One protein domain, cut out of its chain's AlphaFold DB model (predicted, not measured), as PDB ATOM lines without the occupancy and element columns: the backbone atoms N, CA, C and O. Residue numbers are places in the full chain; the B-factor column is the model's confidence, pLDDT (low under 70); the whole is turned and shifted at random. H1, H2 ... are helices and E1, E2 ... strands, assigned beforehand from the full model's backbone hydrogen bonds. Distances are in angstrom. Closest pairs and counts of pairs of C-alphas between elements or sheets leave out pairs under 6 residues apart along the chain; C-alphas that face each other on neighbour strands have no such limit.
ATOM      1  N   MET A   1      -9.786   0.982  -6.252       62.25
ATOM      2  CA  MET A   1      -8.994   1.787  -7.205       62.25
ATOM      3  C   MET A   1      -7.723   2.250  -6.503       62.25
ATOM      4  O   MET A   1      -7.821   2.592  -5.331       62.25
ATOM      5  N   SER A   2      -6.558   2.192  -7.155       74.44
ATOM      6  CA  SER A   2      -5.307   2.719  -6.586       74.44
ATOM      7  C   SER A   2      -5.314   4.250  -6.586       74.44
ATOM      8  O   SER A   2      -5.928   4.854  -7.464       74.44
ATOM      9  N   ASP A   3      -4.618   4.878  -5.638       75.38
ATOM     10  CA  ASP A   3      -4.599   6.344  -5.512       75.38
ATOM     11  C   ASP A   3      -4.071   7.044  -6.766       75.38
ATOM     12  O   ASP A   3      -4.613   8.069  -7.157       75.38
ATOM     13  N   ASN A   4      -3.118   6.438  -7.481       78.81
ATOM     14  CA  ASN A   4      -2.617   6.972  -8.750       78.81
ATOM     15  C   ASN A   4      -3.732   7.150  -9.804       78.81
ATOM     16  O   ASN A   4      -3.782   8.156 -10.501       78.81
ATOM     17  N   LYS A   5      -4.691   6.215  -9.876       81.75
ATOM     18  CA  LYS A   5      -5.815   6.300 -10.826       81.75
ATOM     19  C   LYS A   5      -6.837   7.383 -10.460       81.75
ATOM     20  O   LYS A   5      -7.587   7.814 -11.325       81.75
ATOM     21  N   ARG A   6      -6.858   7.853  -9.205       85.81
ATOM     22  CA  ARG A   6      -7.747   8.947  -8.775       85.81
ATOM     23  C   ARG A   6      -7.296  10.313  -9.278       85.81
ATOM     24  O   ARG A   6      -8.092  11.243  -9.269       85.81
ATOM     25  N   PHE A   7      -6.041  10.445  -9.696       88.44
ATOM     26  CA  PHE A   7      -5.458  11.693 -10.193       88.44
ATOM     27  C   PHE A   7      -5.017  11.570 -11.656       88.44
ATOM     28  O   PHE A   7      -4.118  12.289 -12.087       88.44
ATOM     29  N   ASP A   8      -5.645  10.666 -12.414       87.31
ATOM     30  CA  ASP A   8      -5.321  10.435 -13.819       87.31
ATOM     31  C   ASP A   8      -5.506  11.712 -14.650       87.31
ATOM     32  O   ASP A   8      -6.609  12.247 -14.786       87.31
ATOM     33  N   VAL A   9      -4.405  12.185 -15.230       86.50
ATOM     34  CA  VAL A   9      -4.358  13.395 -16.054       86.50
ATOM     35  C   VAL A   9      -5.227  13.297 -17.305       86.50
ATOM     36  O   VAL A   9      -5.752  14.316 -17.750       86.50
ATOM     37  N   LEU A  10      -5.433  12.087 -17.841       87.62
ATOM     38  CA  LEU A  10      -6.291  11.862 -19.006       87.62
ATOM     39  C   LEU A  10      -7.769  12.100 -18.681       87.62
ATOM     40  O   LEU A  10      -8.549  12.449 -19.562       87.62
ATOM     41  N   GLN A  11      -8.143  11.975 -17.409       88.81
ATOM     42  CA  GLN A  11      -9.483  12.254 -16.902       88.81
ATOM     43  C   GLN A  11      -9.538  13.590 -16.153       88.81
ATOM     44  O   GLN A  11     -10.343  13.770 -15.251       88.81
ATOM     45  N   SER A  12      -8.693  14.563 -16.503       88.19
ATOM     46  CA  SER A  12      -8.629  15.870 -15.827       88.19
ATOM     47  C   SER A  12      -8.160  15.828 -14.366       88.19
ATOM     48  O   SER A  12      -8.221  16.851 -13.680       88.19
ATOM     49  N   GLY A  13      -7.624  14.711 -13.876       91.38
ATOM     50  CA  GLY A  13      -6.885  14.683 -12.618       91.38
ATOM     51  C   GLY A  13      -5.656  15.589 -12.702       91.38
ATOM     52  O   GLY A  13      -5.070  15.777 -13.770       91.38
ATOM     53  N   LYS A  14      -5.287  16.234 -11.597       91.50
ATOM     54  CA  LYS A  14      -4.167  17.178 -11.606       91.50
ATOM     55  C   LYS A  14      -3.441  17.186 -10.273       91.50
ATOM     56  O   LYS A  14      -4.063  17.097  -9.223       91.50
ATOM     57  N   THR A  15      -2.122  17.296 -10.338       93.00
ATOM     58  CA  THR A  15      -1.212  17.473  -9.203       93.00
ATOM     59  C   THR A  15      -0.176  18.521  -9.610       93.00
ATOM     60  O   THR A  15       0.326  18.499 -10.739       93.00
ATOM     61  N   MET A  16       0.065  19.516  -8.754       94.25
ATOM     62  CA  MET A  16       0.865  20.702  -9.081       94.25
ATOM     63  C   MET A  16       1.719  21.135  -7.898       94.25
ATOM     64  O   MET A  16       1.277  21.061  -6.757       94.25
ATOM     65  N   ILE A  17       2.919  21.629  -8.168       94.19
ATOM     66  CA  ILE A  17       3.762  22.294  -7.173       94.19
ATOM     67  C   ILE A  17       4.088  23.674  -7.718       94.19
ATOM     68  O   ILE A  17       4.575  23.772  -8.844       94.19
ATOM     69  N   ASN A  18       3.788  24.722  -6.950       94.06
ATOM     70  CA  ASN A  18       4.009  26.121  -7.332       94.06
ATOM     71  C   ASN A  18       3.450  26.430  -8.731       94.06
ATOM     72  O   ASN A  18       4.144  26.928  -9.613       94.06
ATOM     73  N   GLY A  19       2.204  26.019  -8.984       93.69
ATOM     74  CA  GLY A  19       1.551  26.239 -10.277       93.69
ATOM     75  C   GLY A  19       2.040  25.348 -11.433       93.69
ATOM     76  O   GLY A  19       1.451  25.387 -12.514       93.69
ATOM     77  N   VAL A  20       3.063  24.509 -11.239       93.00
ATOM     78  CA  VAL A  20       3.625  23.632 -12.280       93.00
ATOM     79  C   VAL A  20       3.118  22.203 -12.105       93.00
ATOM     80  O   VAL A  20       3.217  21.634 -11.021       93.00
ATOM     81  N   ASN A  21       2.613  21.583 -13.178       92.94
ATOM     82  CA  ASN A  21       2.158  20.188 -13.143       92.94
ATOM     83  C   ASN A  21       3.305  19.241 -12.739       92.94
ATOM     84  O   ASN A  21       4.377  19.253 -13.349       92.94
ATOM     85  N   LYS A  22       3.068  18.391 -11.736       93.06
ATOM     86  CA  LYS A  22       4.033  17.419 -11.206       93.06
ATOM     87  C   LYS A  22       3.312  16.161 -10.755       93.06
ATOM     88  O   LYS A  22       2.402  16.252  -9.949       93.06
ATOM     89  N   ASN A  23       3.761  14.993 -11.211       89.38
ATOM     90  CA  ASN A  23       3.199  13.723 -10.763       89.38
ATOM     91  C   ASN A  23       3.752  13.355  -9.375       89.38
ATOM     92  O   ASN A  23       4.922  12.984  -9.253       89.38
ATOM     93  N   TYR A  24       2.905  13.419  -8.347       88.06
ATOM     94  CA  TYR A  24       3.280  13.127  -6.956       88.06
ATOM     95  C   TYR A  24       3.653  11.658  -6.694       88.06
ATOM     96  O   TYR A  24       4.243  11.356  -5.664       88.06
ATOM     97  N   PHE A  25       3.326  10.736  -7.603       85.06
ATOM     98  CA  PHE A  25       3.607   9.305  -7.445       85.06
ATOM     99  C   PHE A  25       4.959   8.884  -8.024       85.06
ATOM    100  O   PHE A  25       5.425   7.782  -7.751       85.06
ATOM    101  N   THR A  26       5.575   9.732  -8.850       87.81
ATOM    102  CA  THR A  26       6.828   9.411  -9.550       87.81
ATOM    103  C   THR A  26       7.888  10.500  -9.439       87.81
ATOM    104  O   THR A  26       9.028  10.275  -9.835       87.81
ATOM    105  N   THR A  27       7.541  11.674  -8.904       86.25
ATOM    106  CA  THR A  27       8.468  12.800  -8.763       86.25
ATOM    107  C   THR A  27       8.768  13.059  -7.295       86.25
ATOM    108  O   THR A  27       7.893  13.502  -6.552       86.25
ATOM    109  N   ASN A  28      10.021  12.855  -6.891       85.31
ATOM    110  CA  ASN A  28      10.498  13.326  -5.595       85.31
ATOM    111  C   ASN A  28      10.622  14.854  -5.631       85.31
ATOM    112  O   ASN A  28      11.260  15.407  -6.528       85.31
ATOM    113  N   PHE A  29      10.031  15.531  -4.651       84.75
ATOM    114  CA  PHE A  29      10.182  16.966  -4.449       84.75
ATOM    115  C   PHE A  29      10.455  17.225  -2.968       84.75
ATOM    116  O   PHE A  29       9.639  16.879  -2.117       84.75
ATOM    117  N   ILE A  30      11.625  17.791  -2.684       84.38
ATOM    118  CA  ILE A  30      12.101  18.122  -1.341       84.38
ATOM    119  C   ILE A  30      12.474  19.598  -1.377       84.38
ATOM    120  O   ILE A  30      13.188  20.031  -2.284       84.38
ATOM    121  N   THR A  31      11.967  20.370  -0.425       86.31
ATOM    122  CA  THR A  31      12.272  21.792  -0.306       86.31
ATOM    123  C   THR A  31      12.233  22.210   1.157       86.31
ATOM    124  O   THR A  31      11.413  21.698   1.917       86.31
ATOM    125  N   ASP A  32      13.109  23.146   1.514       87.12
ATOM    126  CA  ASP A  32      13.108  23.824   2.816       87.12
ATOM    127  C   ASP A  32      12.375  25.179   2.747       87.12
ATOM    128  O   ASP A  32      12.313  25.913   3.730       87.12
ATOM    129  N   ASN A  33      11.823  25.521   1.576       88.81
ATOM    130  CA  ASN A  33      11.048  26.733   1.353       88.81
ATOM    131  C   ASN A  33       9.550  26.420   1.343       88.81
ATOM    132  O   ASN A  33       9.124  25.297   1.068       88.81
ATOM    133  N   LEU A  34       8.735  27.444   1.581       91.81
ATOM    134  CA  LEU A  34       7.291  27.337   1.430       91.81
ATOM    135  C   LEU A  34       6.933  26.970  -0.025       91.81
ATOM    136  O   LEU A  34       7.562  27.431  -0.976       91.81
ATOM    137  N   ALA A  35       5.934  26.106  -0.199       93.44
ATOM    138  CA  ALA A  35       5.479  25.651  -1.507       93.44
ATOM    139  C   ALA A  35       3.962  25.455  -1.520       93.44
ATOM    140  O   ALA A  35       3.363  25.038  -0.526       93.44
ATOM    141  N   VAL A  36       3.343  25.714  -2.671       94.44
ATOM    142  CA  VAL A  36       1.915  25.468  -2.899       94.44
ATOM    143  C   VAL A  36       1.751  24.109  -3.564       94.44
ATOM    144  O   VAL A  36       2.139  23.920  -4.718       94.44
ATOM    145  N   TYR A  37       1.139  23.176  -2.840       92.75
ATOM    146  CA  TYR A  37       0.696  21.892  -3.372       92.75
ATOM    147  C   TYR A  37      -0.782  21.984  -3.732       92.75
ATOM    148  O   TYR A  37      -1.617  22.269  -2.876       92.75
ATOM    149  N   ALA A  38      -1.114  21.716  -4.991       93.62
ATOM    150  CA  ALA A  38      -2.495  21.684  -5.450       93.62
ATOM    151  C   ALA A  38      -2.807  20.342  -6.110       93.62
ATOM    152  O   ALA A  38      -2.034  19.834  -6.922       93.62
ATOM    153  N   LEU A  39      -3.972  19.784  -5.788       91.44
ATOM    154  CA  LEU A  39      -4.461  18.548  -6.379       91.44
ATOM    155  C   LEU A  39      -5.944  18.646  -6.727       91.44
ATOM    156  O   LEU A  39      -6.726  19.281  -6.025       91.44
ATOM    157  N   ARG A  40      -6.326  17.967  -7.804       92.12
ATOM    158  CA  ARG A  40      -7.707  17.787  -8.243       92.12
ATOM    159  C   ARG A  40      -7.902  16.328  -8.620       92.12
ATOM    160  O   ARG A  40      -7.151  15.793  -9.435       92.12
ATOM    161  N   VAL A  41      -8.907  15.697  -8.025       90.88
ATOM    162  CA  VAL A  41      -9.323  14.337  -8.386       90.88
ATOM    163  C   VAL A  41      -9.842  14.326  -9.825       90.88
ATOM    164  O   VAL A  41     -10.436  15.300 -10.282       90.88
ATOM    165  N   ALA A  42      -9.567  13.247 -10.552       90.69
ATOM    166  CA  ALA A  42     -10.008  13.083 -11.927       90.69
ATOM    167  C   ALA A  42     -11.537  12.970 -12.013       90.69
ATOM    168  O   ALA A  42     -12.196  12.568 -11.052       90.69
ATOM    169  N   ASN A  43     -12.091  13.296 -13.174       86.19
ATOM    170  CA  ASN A  43     -13.499  13.095 -13.485       86.19
ATOM    171  C   ASN A  43     -13.896  11.631 -13.229       86.19
ATOM    172  O   ASN A  43     -13.056  10.732 -13.254       86.19
ATOM    173  N   ASP A  44     -15.174  11.409 -12.926       82.44
ATOM    174  CA  ASP A  44     -15.763  10.087 -12.655       82.44
ATOM    175  C   ASP A  44     -15.221   9.354 -11.411       82.44
ATOM    176  O   ASP A  44     -15.605   8.217 -11.124       82.44
ATOM    177  N   ASN A  45     -14.380  10.014 -10.613       80.62
ATOM    178  CA  ASN A  45     -13.992   9.545  -9.291       80.62
ATOM    179  C   ASN A  45     -14.857  10.175  -8.197       80.62
ATOM    180  O   ASN A  45     -15.330  11.304  -8.298       80.62
ATOM    181  N   THR A  46     -15.016   9.449  -7.090       75.00
ATOM    182  CA  THR A  46     -15.615  10.004  -5.870       75.00
ATOM    183  C   THR A  46     -14.754  11.147  -5.330       75.00
ATOM    184  O   THR A  46     -13.528  11.071  -5.433       75.00
ATOM    185  N   VAL A  47     -15.374  12.135  -4.679       69.50
ATOM    186  CA  VAL A  47     -14.685  13.275  -4.046       69.50
ATOM    187  C   VAL A  47     -13.457  12.856  -3.228       69.50
ATOM    188  O   VAL A  47     -13.430  11.784  -2.610       69.50
ATOM    189  N   ALA A  48     -12.429  13.709  -3.225       66.75
ATOM    190  CA  ALA A  48     -11.208  13.480  -2.461       66.75
ATOM    191  C   ALA A  48     -11.549  13.298  -0.975       66.75
ATOM    192  O   ALA A  48     -12.080  14.198  -0.330       66.75
ATOM    193  N   ARG A  49     -11.227  12.131  -0.410       68.50
ATOM    194  CA  ARG A  49     -11.328  11.914   1.035       68.50
ATOM    195  C   ARG A  49     -10.101  12.504   1.721       68.50
ATOM    196  O   ARG A  49      -9.059  11.855   1.783       68.50
ATOM    197  N   VAL A  50     -10.229  13.713   2.261       66.50
ATOM    198  CA  VAL A  50      -9.191  14.317   3.107       66.50
ATOM    199  C   VAL A  50      -9.351  13.757   4.521       66.50
ATOM    200  O   VAL A  50     -10.215  14.186   5.275       66.50
ATOM    201  N   CYS A  51      -8.573  12.724   4.846       71.19
ATOM    202  CA  CYS A  51      -8.692  12.008   6.125       71.19
ATOM    203  C   CYS A  51      -7.645  12.474   7.145       71.19
ATOM    204  O   CYS A  51      -7.916  12.522   8.339       71.19
ATOM    205  N   TYR A  52      -6.440  12.794   6.663       79.25
ATOM    206  CA  TYR A  52      -5.292  13.171   7.478       79.25
ATOM    207  C   TYR A  52      -4.407  14.132   6.685       79.25
ATOM    208  O   TYR A  52      -4.147  13.887   5.509       79.25
ATOM    209  N   ILE A  53      -3.934  15.202   7.325       79.19
ATOM    210  CA  ILE A  53      -3.088  16.224   6.685       79.19
ATOM    211  C   ILE A  53      -1.641  16.231   7.194       79.19
ATOM    212  O   ILE A  53      -0.800  16.972   6.703       79.19
ATOM    213  N   SER A  54      -1.334  15.374   8.169       83.12
ATOM    214  CA  SER A  54      -0.004  15.320   8.782       83.12
ATOM    215  C   SER A  54       0.434  13.921   9.219       83.12
ATOM    216  O   SER A  54       1.619  13.728   9.428       83.12
ATOM    217  N   ILE A  55      -0.445  12.914   9.309       84.69
ATOM    218  CA  ILE A  55      -0.072  11.548   9.720       84.69
ATOM    219  C   ILE A  55      -0.765  10.492   8.854       84.69
ATOM    220  O   ILE A  55      -1.983  10.509   8.702       84.69
ATOM    221  N   ASP A  56      -0.018   9.543   8.293       84.62
ATOM    222  CA  ASP A  56      -0.593   8.441   7.513       84.62
ATOM    223  C   ASP A  56      -1.264   7.415   8.438       84.62
ATOM    224  O   ASP A  56      -0.584   6.592   9.046       84.62
ATOM    225  N   ARG A  57      -2.602   7.433   8.540       86.69
ATOM    226  CA  ARG A  57      -3.410   6.390   9.219       86.69
ATOM    227  C   ARG A  57      -2.906   6.037  10.634       86.69
ATOM    228  O   ARG A  57      -2.890   4.871  11.022       86.69
ATOM    229  N   GLY A  58      -2.457   7.038  11.394       83.25
ATOM    230  CA  GLY A  58      -1.937   6.861  12.757       83.25
ATOM    231  C   GLY A  58      -0.511   6.296  12.853       83.25
ATOM    232  O   GLY A  58      -0.039   6.014  13.951       83.25
ATOM    233  N   GLN A  59       0.202   6.136  11.736       89.44
ATOM    234  CA  GLN A  59       1.602   5.712  11.713       89.44
ATOM    235  C   GLN A  59       2.507   6.907  12.049       89.44
ATOM    236  O   GLN A  59       2.802   7.734  11.188       89.44
ATOM    237  N   ALA A  60       2.956   7.008  13.303       83.69
ATOM    238  CA  ALA A  60       3.724   8.161  13.797       83.69
ATOM    239  C   ALA A  60       5.006   8.455  12.989       83.69
ATOM    240  O   ALA A  60       5.391   9.612  12.821       83.69
ATOM    241  N   ASN A  61       5.637   7.417  12.434       89.25
ATOM    242  CA  ASN A  61       6.830   7.523  11.588       89.25
ATOM    243  C   ASN A  61       6.538   7.912  10.126       89.25
ATOM    244  O   ASN A  61       7.468   8.027   9.332       89.25
ATOM    245  N   ARG A  62       5.268   8.099   9.756       84.44
ATOM    246  CA  ARG A  62       4.817   8.521   8.423       84.44
ATOM    247  C   ARG A  62       4.026   9.813   8.543       84.44
ATOM    248  O   ARG A  62       2.842   9.877   8.213       84.44
ATOM    249  N   SER A  63       4.693  10.821   9.086       85.19
ATOM    250  CA  SER A  63       4.124  12.139   9.302       85.19
ATOM    251  C   SER A  63       4.772  13.195   8.411       85.19
ATOM    252  O   SER A  63       5.960  13.118   8.096       85.19
ATOM    253  N   TRP A  64       3.976  14.181   7.994       83.19
ATOM    254  CA  TRP A  64       4.496  15.411   7.414       83.19
ATOM    255  C   TRP A  64       5.289  16.149   8.488       83.19
ATOM    256  O   TRP A  64       4.778  16.400   9.581       83.19
ATOM    257  N   ARG A  65       6.536  16.494   8.170       80.12
ATOM    258  CA  ARG A  65       7.439  17.222   9.063       80.12
ATOM    259  C   ARG A  65       7.711  18.589   8.460       80.12
ATOM    260  O   ARG A  65       8.589  18.725   7.617       80.12
ATOM    261  N   GLY A  66       6.934  19.576   8.882       81.81
ATOM    262  CA  GLY A  66       7.035  20.944   8.397       81.81
ATOM    263  C   GLY A  66       5.822  21.768   8.800       81.81
ATOM    264  O   GLY A  66       4.841  21.238   9.327       81.81
ATOM    265  N   GLU A  67       5.902  23.064   8.546       86.56
ATOM    266  CA  GLU A  67       4.824  24.006   8.815       86.56
ATOM    267  C   GLU A  67       3.796  23.968   7.676       86.56
ATOM    268  O   GLU A  67       4.145  23.821   6.504       86.56
ATOM    269  N   ILE A  68       2.512  24.075   8.022       89.69
ATOM    270  CA  ILE A  68       1.411  24.183   7.063       89.69
ATOM    271  C   ILE A  68       0.778  25.550   7.281       89.69
ATOM    272  O   ILE A  68       0.136  25.772   8.304       89.69
ATOM    273  N   ALA A  69       0.975  26.464   6.331       91.75
ATOM    274  CA  ALA A  69       0.448  27.820   6.441       91.75
ATOM    275  C   ALA A  69      -1.076  27.875   6.238       91.75
ATOM    276  O   ALA A  69      -1.774  28.570   6.972       91.75
ATOM    277  N   GLU A  70      -1.604  27.147   5.247       92.00
ATOM    278  CA  GLU A  70      -3.022  27.190   4.877       92.00
ATOM    279  C   GLU A  70      -3.465  25.913   4.152       92.00
ATOM    280  O   GLU A  70      -2.688  25.284   3.434       92.00
ATOM    281  N   VAL A  71      -4.737  25.543   4.337       90.81
ATOM    282  CA  VAL A  71      -5.378  24.389   3.700       90.81
ATOM    283  C   VAL A  71      -6.751  24.816   3.206       90.81
ATOM    284  O   VAL A  71      -7.581  25.262   3.996       90.81
ATOM    285  N   ILE A  72      -7.003  24.641   1.910       91.44
ATOM    286  CA  ILE A  72      -8.283  24.976   1.281       91.44
ATOM    287  C   ILE A  72      -8.849  23.716   0.630       91.44
ATOM    288  O   ILE A  72      -8.149  23.023  -0.110       91.44
ATOM    289  N   VAL A  73     -10.119  23.417   0.903       89.75
ATOM    290  CA  VAL A  73     -10.846  22.283   0.320       89.75
ATOM    291  C   VAL A  73     -12.089  22.812  -0.380       89.75
ATOM    292  O   VAL A  73     -12.854  23.572   0.207       89.75
ATOM    293  N   PHE A  74     -12.285  22.395  -1.628       90.19
ATOM    294  CA  PHE A  74     -13.444  22.758  -2.436       90.19
ATOM    295  C   PHE A  74     -14.420  21.581  -2.506       90.19
ATOM    296  O   PHE A  74     -14.007  20.430  -2.653       90.19
ATOM    297  N   ASP A  75     -15.714  21.876  -2.424       88.19
ATOM    298  CA  ASP A  75     -16.815  20.914  -2.565       88.19
ATOM    299  C   ASP A  75     -17.170  20.614  -4.032       88.19
ATOM    300  O   ASP A  75     -17.979  19.730  -4.316       88.19
ATOM    301  N   LYS A  76     -16.521  21.311  -4.972       88.56
ATOM    302  CA  LYS A  76     -16.649  21.123  -6.418       88.56
ATOM    303  C   LYS A  76     -15.303  20.835  -7.080       88.56
ATOM    304  O   LYS A  76     -14.246  21.241  -6.594       88.56
ATOM    305  N   LEU A  77     -15.346  20.194  -8.249       88.75
ATOM    306  CA  LEU A  77     -14.178  20.122  -9.126       88.75
ATOM    307  C   LEU A  77     -13.933  21.500  -9.746       88.75
ATOM    308  O   LEU A  77     -14.738  21.979 -10.541       88.75
ATOM    309  N   LEU A  78     -12.806  22.115  -9.395       91.69
ATOM    310  CA  LEU A  78     -12.346  23.339 -10.044       91.69
ATOM    311  C   LEU A  78     -11.961  23.064 -11.501       91.69
ATOM    312  O   LEU A  78     -11.341  22.043 -11.798       91.69
ATOM    313  N   THR A  79     -12.264  23.990 -12.400       92.94
ATOM    314  CA  THR A  79     -11.763  24.040 -13.784       92.94
ATOM    315  C   THR A  79     -10.250  24.295 -13.823       92.94
ATOM    316  O   THR A  79      -9.593  24.473 -12.795       92.94
ATOM    317  N   ASN A  80      -9.637  24.249 -15.009       92.31
ATOM    318  CA  ASN A  80      -8.202  24.534 -15.131       92.31
ATOM    319  C   ASN A  80      -7.890  26.006 -14.831       92.31
ATOM    320  O   ASN A  80      -6.847  26.302 -14.249       92.31
ATOM    321  N   GLU A  81      -8.801  26.889 -15.212       95.38
ATOM    322  CA  GLU A  81      -8.743  28.330 -15.027       95.38
ATOM    323  C   GLU A  81      -8.867  28.666 -13.538       95.38
ATOM    324  O   GLU A  81      -7.971  29.301 -12.989       95.38
ATOM    325  N   GLU A  82      -9.872  28.115 -12.849       95.88
ATOM    326  CA  GLU A  82     -10.037  28.287 -11.397       95.88
ATOM    327  C   GLU A  82      -8.825  27.755 -10.617       95.88
ATOM    328  O   GLU A  82      -8.327  28.411  -9.705       95.88
ATOM    329  N   MET A  83      -8.284  26.589 -10.995       95.25
ATOM    330  CA  MET A  83      -7.053  26.071 -10.383       95.25
ATOM    331  C   MET A  83      -5.873  27.031 -10.578       95.25
ATOM    332  O   MET A  83      -5.065  27.206  -9.664       95.25
ATOM    333  N   LYS A  84      -5.739  27.641 -11.762       95.75
ATOM    334  CA  LYS A  84      -4.672  28.608 -12.050       95.75
ATOM    335  C   LYS A  84      -4.839  29.875 -11.215       95.75
ATOM    336  O   LYS A  84      -3.847  30.366 -10.678       95.75
ATOM    337  N   GLU A  85      -6.059  30.379 -11.085       96.88
ATOM    338  CA  GLU A  85      -6.372  31.551 -10.265       96.88
ATOM    339  C   GLU A  85      -6.053  31.300  -8.789       96.88
ATOM    340  O   GLU A  85      -5.306  32.075  -8.195       96.88
ATOM    341  N   VAL A  86      -6.504  30.173  -8.222       96.56
ATOM    342  CA  VAL A  86      -6.222  29.804  -6.822       96.56
ATOM    343  C   VAL A  86      -4.720  29.656  -6.572       96.56
ATOM    344  O   VAL A  86      -4.205  30.200  -5.597       96.56
ATOM    345  N   ASN A  87      -3.993  28.967  -7.460       96.12
ATOM    346  CA  ASN A  87      -2.538  28.851  -7.331       96.12
ATOM    347  C   ASN A  87      -1.862  30.224  -7.394       96.12
ATOM    348  O   ASN A  87      -0.992  30.506  -6.578       96.12
ATOM    349  N   THR A  88      -2.263  31.080  -8.336       97.06
ATOM    350  CA  THR A  88      -1.696  32.430  -8.481       97.06
ATOM    351  C   THR A  88      -1.931  33.256  -7.222       97.06
ATOM    352  O   THR A  88      -0.991  33.859  -6.710       97.06
ATOM    353  N   TYR A  89      -3.152  33.226  -6.684       96.44
ATOM    354  CA  TYR A  89      -3.498  33.899  -5.437       96.44
ATOM    355  C   TYR A  89      -2.632  33.415  -4.266       96.44
ATOM    356  O   TYR A  89      -2.050  34.236  -3.561       96.44
ATOM    357  N   LEU A  90      -2.504  32.097  -4.072       96.94
ATOM    358  CA  LEU A  90      -1.714  31.540  -2.971       96.94
ATOM    359  C   LEU A  90      -0.223  31.861  -3.116       96.94
ATOM    360  O   LEU A  90       0.405  32.263  -2.142       96.94
ATOM    361  N   MET A  91       0.338  31.744  -4.320       96.44
ATOM    362  CA  MET A  91       1.739  32.101  -4.564       96.44
ATOM    363  C   MET A  91       1.996  33.580  -4.258       96.44
ATOM    364  O   MET A  91       2.935  33.897  -3.537       96.44
ATOM    365  N   GLN A  92       1.114  34.482  -4.698       96.94
ATOM    366  CA  GLN A  92       1.221  35.910  -4.382       96.94
ATOM    367  C   GLN A  92       1.089  36.191  -2.881       96.94
ATOM    368  O   GLN A  92       1.887  36.946  -2.331       96.94
ATOM    369  N   LYS A  93       0.110  35.571  -2.209       96.38
ATOM    370  CA  LYS A  93      -0.126  35.726  -0.765       96.38
ATOM    371  C   LYS A  93       1.103  35.353   0.062       96.38
ATOM    372  O   LYS A  93       1.367  35.986   1.080       96.38
ATOM    373  N   PHE A  94       1.833  34.334  -0.377       95.38
ATOM    374  CA  PHE A  94       2.968  33.774   0.344       95.38
ATOM    375  C   PHE A  94       4.341  34.170  -0.223       95.38
ATOM    376  O   PHE A  94       5.356  33.743   0.320       95.38
ATOM    377  N   GLY A  95       4.387  35.007  -1.264       94.12
ATOM    378  CA  GLY A  95       5.633  35.509  -1.852       94.12
ATOM    379  C   GLY A  95       6.474  34.442  -2.561       94.12
ATOM    380  O   GLY A  95       7.698  34.464  -2.432       94.12
ATOM    381  N   LEU A  96       5.821  33.508  -3.264       93.06
ATOM    382  CA  LEU A  96       6.442  32.395  -4.000       93.06
ATOM    383  C   LEU A  96       6.648  32.679  -5.490       93.06
ATOM    384  O   LEU A  96       5.818  33.409  -6.079       93.06
TER     385      LEU A  96
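This is residues 1 to 96 of the 96 residues of an uncharacterized protein of Riemerella anatipestifer (strain ATCC 11845 / DSM 15868 / JCM 9532 / NCTC 11014) (UniProt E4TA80). With little regular structure, this is a small hairpin of strands, E1 and E2, in the middle of long loops, with helix H2 along one side and short H1 and E3 far out. Of 96 printed residues, 32 are in two named helices and three named strands, ordered H1, E1, E2, E3, H2; the class is mixed, the sheet E1 - E2 antiparallel. It is compact, with a radius of gyration of the C-alphas of 13.8 A and spans of 33 by 32 by 25 A.

H1, residues 3 to 6, is apart from H2, residues 80 to 94. E1, residues 14 to 17, and E2, residues 37 to 40, form an antiparallel hairpin at 173 degrees; N 16 and O 38, 2.8 A apart, are within hydrogen-bond range. E3, residues 59 to 63, pairs with no named strand. The closest C-alphas of E2 and H2, Ala 38 and Asn 87, are 7.4 A apart. H2 has every O i to N i+4 pair within range; H1 is too short for one.

H1 begins at C-alpha 3, (-4.599, 6.344, -5.512), and H2, 21.2 A long, ends at C-alpha 94, (2.968, 33.774, 0.344).

The farthest C-alphas, Ala 60 and Glu 81, are 37.3 A apart. The printed part has no cut; links E1 to E2, E2 to E3 and E3 to H2 are long. Residues 1 and 47 to 50 have pLDDT under 70.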